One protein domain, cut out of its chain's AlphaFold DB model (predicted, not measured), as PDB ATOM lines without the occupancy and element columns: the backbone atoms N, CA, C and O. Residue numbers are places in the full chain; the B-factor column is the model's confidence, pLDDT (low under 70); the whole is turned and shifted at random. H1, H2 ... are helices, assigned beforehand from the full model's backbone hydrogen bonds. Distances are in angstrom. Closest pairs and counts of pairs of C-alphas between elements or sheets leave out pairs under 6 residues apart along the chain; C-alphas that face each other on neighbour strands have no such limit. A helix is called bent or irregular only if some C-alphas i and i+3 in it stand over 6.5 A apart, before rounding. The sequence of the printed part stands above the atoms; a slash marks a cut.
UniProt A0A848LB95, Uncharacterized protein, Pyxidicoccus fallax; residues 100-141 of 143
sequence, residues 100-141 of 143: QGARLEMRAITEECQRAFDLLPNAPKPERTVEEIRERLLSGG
ATOM      1  N   GLN A 100      48.936 -57.158 -13.200       50.31
ATOM      2  CA  GLN A 100      48.263 -58.075 -14.104       50.31
ATOM      3  C   GLN A 100      46.930 -58.609 -13.545       50.31
ATOM      4  O   GLN A 100      45.969 -58.695 -14.302       50.31
ATOM      5  N   GLY A 101      46.832 -58.915 -12.246       49.41
ATOM      6  CA  GLY A 101      45.614 -59.444 -11.616       49.41
ATOM      7  C   GLY A 101      44.504 -58.398 -11.525       49.41
ATOM      8  O   GLY A 101      43.423 -58.593 -12.080       49.41
ATOM      9  N   ALA A 102      44.811 -57.233 -10.950       53.81
ATOM     10  CA  ALA A 102      43.856 -56.132 -10.822       53.81
ATOM     11  C   ALA A 102      43.356 -55.623 -12.190       53.81
ATOM     12  O   ALA A 102      42.185 -55.279 -12.345       53.81
ATOM     13  N   ARG A 103      44.211 -55.610 -13.225       52.00
ATOM     14  CA  ARG A 103      43.825 -55.180 -14.580       52.00
ATOM     15  C   ARG A 103      42.938 -56.195 -15.306       52.00
ATOM     16  O   ARG A 103      42.094 -55.779 -16.103       52.00
ATOM     17  N   LEU A 104      43.131 -57.492 -15.066       59.56
ATOM     18  CA  LEU A 104      42.286 -58.549 -15.629       59.56
ATOM     19  C   LEU A 104      40.903 -58.556 -14.968       59.56
ATOM     20  O   LEU A 104      39.900 -58.592 -15.680       59.56
ATOM     21  N   GLU A 105      40.838 -58.426 -13.642       61.12
ATOM     22  CA  GLU A 105      39.562 -58.364 -12.920       61.12
ATOM     23  C   GLU A 105      38.787 -57.078 -13.218       61.12
ATOM     24  O   GLU A 105      37.592 -57.137 -13.502       61.12
ATOM     25  N   MET A 106      39.464 -55.926 -13.272       63.78
ATOM     26  CA  MET A 106      38.823 -54.657 -13.630       63.78
ATOM     27  C   MET A 106      38.155 -54.735 -15.008       63.78
ATOM     28  O   MET A 106      37.016 -54.293 -15.145       63.78
ATOM     29  N   ARG A 107      38.824 -55.326 -16.012       64.50
ATOM     30  CA  ARG A 107      38.262 -55.538 -17.361       64.50
ATOM     31  C   ARG A 107      37.057 -56.473 -17.351       64.50
ATOM     32  O   ARG A 107      36.046 -56.146 -17.963       64.50
ATOM     33  N   ALA A 108      37.138 -57.588 -16.628       72.25
ATOM     34  CA  ALA A 108      36.027 -58.531 -16.512       72.25
ATOM     35  C   ALA A 108      34.782 -57.875 -15.888       72.25
ATOM     36  O   ALA A 108      33.686 -57.991 -16.437       72.25
ATOM     37  N   ILE A 109      34.963 -57.108 -14.806       76.00
ATOM     38  CA  ILE A 109      33.883 -56.353 -14.156       76.00
ATOM     39  C   ILE A 109      33.320 -55.291 -15.106       76.00
ATOM     40  O   ILE A 109      32.102 -55.146 -15.208       76.00
ATOM     41  N   THR A 110      34.170 -54.570 -15.850       79.06
ATOM     42  CA  THR A 110      33.677 -53.555 -16.799       79.06
ATOM     43  C   THR A 110      32.856 -54.171 -17.926       79.06
ATOM     44  O   THR A 110      31.824 -53.618 -18.294       79.06
ATOM     45  N   GLU A 111      33.274 -55.316 -18.462       81.31
ATOM     46  CA  GLU A 111      32.556 -56.011 -19.534       81.31
ATOM     47  C   GLU A 111      31.216 -56.588 -19.071       81.31
ATOM     48  O   GLU A 111      30.239 -56.575 -19.823       81.31
ATOM     49  N   GLU A 112      31.154 -57.104 -17.845       81.25
ATOM     50  CA  GLU A 112      29.916 -57.624 -17.269       81.25
ATOM     51  C   GLU A 112      28.940 -56.498 -16.920       81.25
ATOM     52  O   GLU A 112      27.763 -56.577 -17.280       81.25
ATOM     53  N   CYS A 113      29.428 -55.400 -16.333       81.06
ATOM     54  CA  CYS A 113      28.626 -54.197 -16.132       81.06
ATOM     55  C   CYS A 113      28.110 -53.640 -17.463       81.06
ATOM     56  O   CYS A 113      26.928 -53.319 -17.559       81.06
ATOM     57  N   GLN A 114      28.952 -53.565 -18.498       80.94
ATOM     58  CA  GLN A 114      28.536 -53.067 -19.810       80.94
ATOM     59  C   GLN A 114      27.451 -53.958 -20.426       80.94
ATOM     60  O   GLN A 114      26.425 -53.446 -20.867       80.94
ATOM     61  N   ARG A 115      27.617 -55.286 -20.372       80.62
ATOM     62  CA  ARG A 115      26.582 -56.234 -20.815       80.62
ATOM     63  C   ARG A 115      25.272 -56.058 -20.052       80.62
ATOM     64  O   ARG A 115      24.211 -56.072 -20.665       80.62
ATOM     65  N   ALA A 116      25.331 -55.892 -18.733       80.94
ATOM     66  CA  ALA A 116      24.137 -55.665 -17.923       80.94
ATOM     67  C   ALA A 116      23.439 -54.344 -18.290       80.94
ATOM     68  O   ALA A 116      22.212 -54.308 -18.372       80.94
ATOM     69  N   PHE A 117      24.204 -53.282 -18.566       76.31
ATOM     70  CA  PHE A 117      23.668 -52.005 -19.037       76.31
ATOM     71  C   PHE A 117      23.003 -52.116 -20.413       76.31
ATOM     72  O   PHE A 117      21.915 -51.577 -20.595       76.31
ATOM     73  N   ASP A 118      23.602 -52.848 -21.352       78.12
ATOM     74  CA  ASP A 118      23.067 -53.003 -22.709       78.12
ATOM     75  C   ASP A 118      21.737 -53.790 -22.743       78.12
ATOM     76  O   ASP A 118      20.939 -53.632 -23.667       78.12
ATOM     77  N   LEU A 119      21.467 -54.620 -21.726       82.06
ATOM     78  CA  LEU A 119      20.229 -55.399 -21.594       82.06
ATOM     79  C   LEU A 119      19.065 -54.620 -20.957       82.06
ATOM     80  O   LEU A 119      17.930 -55.104 -20.957       82.06
ATOM     81  N   LEU A 120      19.313 -53.431 -20.400       77.19
ATOM     82  CA  LEU A 120      18.275 -52.629 -19.757       77.19
ATOM     83  C   LEU A 120      17.483 -51.827 -20.810       77.19
ATOM     84  O   LEU A 120      18.055 -50.979 -21.494       77.19
ATOM     85  N   PRO A 121      16.147 -51.992 -20.901       68.38
ATOM     86  CA  PRO A 121      15.324 -51.372 -21.950       68.38
ATOM     87  C   PRO A 121      15.257 -49.836 -21.882       68.38
ATOM     88  O   PRO A 121      14.855 -49.203 -22.852       68.38
ATOM     89  N   ASN A 122      15.657 -49.241 -20.753       70.69
ATOM     90  CA  ASN A 122      15.718 -47.792 -20.528       70.69
ATOM     91  C   ASN A 122      17.087 -47.352 -19.976       70.69
ATOM     92  O   ASN A 122      17.154 -46.387 -19.213       70.69
ATOM     93  N   ALA A 123      18.176 -48.068 -20.286       63.16
ATOM     94  CA  ALA A 123      19.497 -47.621 -19.856       63.16
ATOM     95  C   ALA A 123      19.795 -46.220 -20.423       63.16
ATOM     96  O   ALA A 123      19.698 -46.020 -21.639       63.16
ATOM     97  N   PRO A 124      20.167 -45.238 -19.578       63.25
ATOM     98  CA  PRO A 124      20.703 -43.985 -20.083       63.25
ATOM     99  C   PRO A 124      21.974 -44.304 -20.874       63.25
ATOM    100  O   PRO A 124      22.849 -45.022 -20.386       63.25
ATOM    101  N   LYS A 125      22.068 -43.800 -22.111       65.12
ATOM    102  CA  LYS A 125      23.294 -43.941 -22.903       65.12
ATOM    103  C   LYS A 125      24.455 -43.345 -22.099       65.12
ATOM    104  O   LYS A 125      24.297 -42.240 -21.582       65.12
ATOM    105  N   PRO A 126      25.597 -44.044 -21.977       63.94
ATOM    106  CA  PRO A 126      26.771 -43.470 -21.340       63.94
ATOM    107  C   PRO A 126      27.221 -42.256 -22.160       63.94
ATOM    108  O   PRO A 126      27.694 -42.411 -23.287       63.94
ATOM    109  N   GLU A 127      27.011 -41.060 -21.606       64.88
ATOM    110  CA  GLU A 127      27.392 -39.780 -22.211       64.88
ATOM    111  C   GLU A 127      28.918 -39.771 -22.359       64.88
ATOM    112  O   GLU A 127      29.654 -39.929 -21.380       64.88
ATOM    113  N   ARG A 128      29.407 -39.681 -23.599       63.97
ATOM    114  CA  ARG A 128      30.844 -39.859 -23.887       63.97
ATOM    115  C   ARG A 128      31.633 -38.563 -23.756       63.97
ATOM    116  O   ARG A 128      32.862 -38.613 -23.726       63.97
ATOM    117  N   THR A 129      30.955 -37.419 -23.692       73.75
ATOM    118  CA  THR A 129      31.591 -36.099 -23.687       73.75
ATOM    119  C   THR A 129      30.961 -35.156 -22.665       73.75
ATOM    120  O   THR A 129      29.798 -35.278 -22.279       73.75
ATOM    121  N   VAL A 130      31.764 -34.192 -22.214       77.69
ATOM    122  CA  VAL A 130      31.367 -33.174 -21.228       77.69
ATOM    123  C   VAL A 130      30.263 -32.270 -21.790       77.69
ATOM    124  O   VAL A 130      29.404 -31.780 -21.058       77.69
ATOM    125  N   GLU A 131      30.268 -32.081 -23.103       79.12
ATOM    126  CA  GLU A 131      29.319 -31.295 -23.877       79.12
ATOM    127  C   GLU A 131      27.926 -31.937 -23.873       79.12
ATOM    128  O   GLU A 131      26.939 -31.237 -23.666       79.12
ATOM    129  N   GLU A 132      27.849 -33.266 -23.989       75.69
ATOM    130  CA  GLU A 132      26.595 -34.029 -23.948       75.69
ATOM    131  C   GLU A 132      25.945 -33.957 -22.550       75.69
ATOM    132  O   GLU A 132      24.751 -33.673 -22.422       75.69
ATOM    133  N   ILE A 133      26.759 -34.070 -21.489       77.12
ATOM    134  CA  ILE A 133      26.323 -33.868 -20.094       77.12
ATOM    135  C   ILE A 133      25.779 -32.443 -19.901       77.12
ATOM    136  O   ILE A 133      24.733 -32.241 -19.276       77.12
ATOM    137  N   ARG A 134      26.483 -31.433 -20.435       79.50
ATOM    138  CA  ARG A 134      26.083 -30.022 -20.326       79.50
ATOM    139  C   ARG A 134      24.737 -29.773 -21.012       79.50
ATOM    140  O   ARG A 134      23.882 -29.123 -20.415       79.50
ATOM    141  N   GLU A 135      24.526 -30.288 -22.218       80.25
ATOM    142  CA  GLU A 135      23.263 -30.113 -22.948       80.25
ATOM    143  C   GLU A 135      22.071 -30.770 -22.238       80.25
ATOM    144  O   GLU A 135      20.991 -30.173 -22.170       80.25
ATOM    145  N   ARG A 136      22.252 -31.946 -21.618       76.12
ATOM    146  CA  ARG A 136      21.193 -32.581 -20.814       76.12
ATOM    147  C   ARG A 136      20.850 -31.776 -19.566       76.12
ATOM    148  O   ARG A 136      19.675 -31.618 -19.248       76.12
ATOM    149  N   LEU A 137      21.846 -31.259 -18.850       78.31
ATOM    150  CA  LEU A 137      21.601 -30.457 -17.646       78.31
ATOM    151  C   LEU A 137      20.872 -29.148 -17.969       78.31
ATOM    152  O   LEU A 137      20.023 -28.713 -17.193       78.31
ATOM    153  N   LEU A 138      21.157 -28.553 -19.130       80.31
ATOM    154  CA  LEU A 138      20.473 -27.348 -19.603       80.31
ATOM    155  C   LEU A 138      19.050 -27.630 -20.115       80.31
ATOM    156  O   LEU A 138      18.169 -26.794 -19.939       80.31
ATOM    157  N   SER A 139      18.803 -28.799 -20.714       75.31
ATOM    158  CA  SER A 139      17.485 -29.182 -21.253       75.31
ATOM    159  C   SER A 139      16.568 -29.899 -20.248       75.31
ATOM    160  O   SER A 139      15.348 -29.861 -20.395       75.31
ATOM    161  N   GLY A 140      17.127 -30.527 -19.210       63.94
ATOM    162  CA  GLY A 140      16.409 -31.308 -18.196       63.94
ATOM    163  C   GLY A 140      16.037 -30.544 -16.920       63.94
ATOM    164  O   GLY A 140      15.406 -31.119 -16.038       63.94
ATOM    165  N   GLY A 141      16.409 -29.264 -16.808       55.69
ATOM    166  CA  GLY A 141      16.212 -28.422 -15.621       55.69
ATOM    167  C   GLY A 141      14.879 -27.668 -15.539       55.69
ATOM    168  O   GLY A 141      14.819 -26.635 -14.878       55.69
TER     169      GLY A 141
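Overview. This is residues 100 to 141 of the 143 residues of an uncharacterized protein of Pyxidicoccus fallax (UniProt A0A848LB95). A long helix, H1, is joined by a stretched-out link to a shorter helix, H2, at the other end of an open, flat shape, and the two helices do not pack on each other. Both helices run toward smaller x, with the link, residues 119 to 129, crossing the space between them. The printed part has 42 residues with two named helices, H1 then H2, and no named strand; the class is all helix. The whole is extended, with a radius of gyration of the C-alphas of 14.4 A and spans of 42 by 24 by 12 A.

Arrangement. H1, residues 100 to 118, and H2, residues 130 to 139, are apart, with no C-alpha of the one within 8 A of the other. Residues 100 to 113, which belong to H1, stand free, as do residues 118 to 124 and residues 128 to 135, of which 130 to 135 belong to H2. In H1 and H2 every O i to N i+4 pair is within hydrogen-bond range.

Along the chain. H1 begins with C-alpha 100 at (48.263, -58.075, -14.104) and ends with C-alpha 118 at (23.067, -53.003, -22.709), 27.1 A from first to last C-alpha. H2 runs from C-alpha 130 at (31.367, -33.174, -21.228) to C-alpha 139 at (17.485, -29.182, -21.253), 14.4 A. Neither helix is bent.

Size, cuts and confidence. The two C-alphas farthest apart are those of Gln 100 and Gly 141, 43.7 A, the first and last printed residues. The printed part has no cut. The link from H1 to H2, with 11 residues, is long. The mean pLDDT of the printed part is 70.9; it is under 70 at residues 100 to 107, residue 121, residues 123 to 128 and residues 140 to 141.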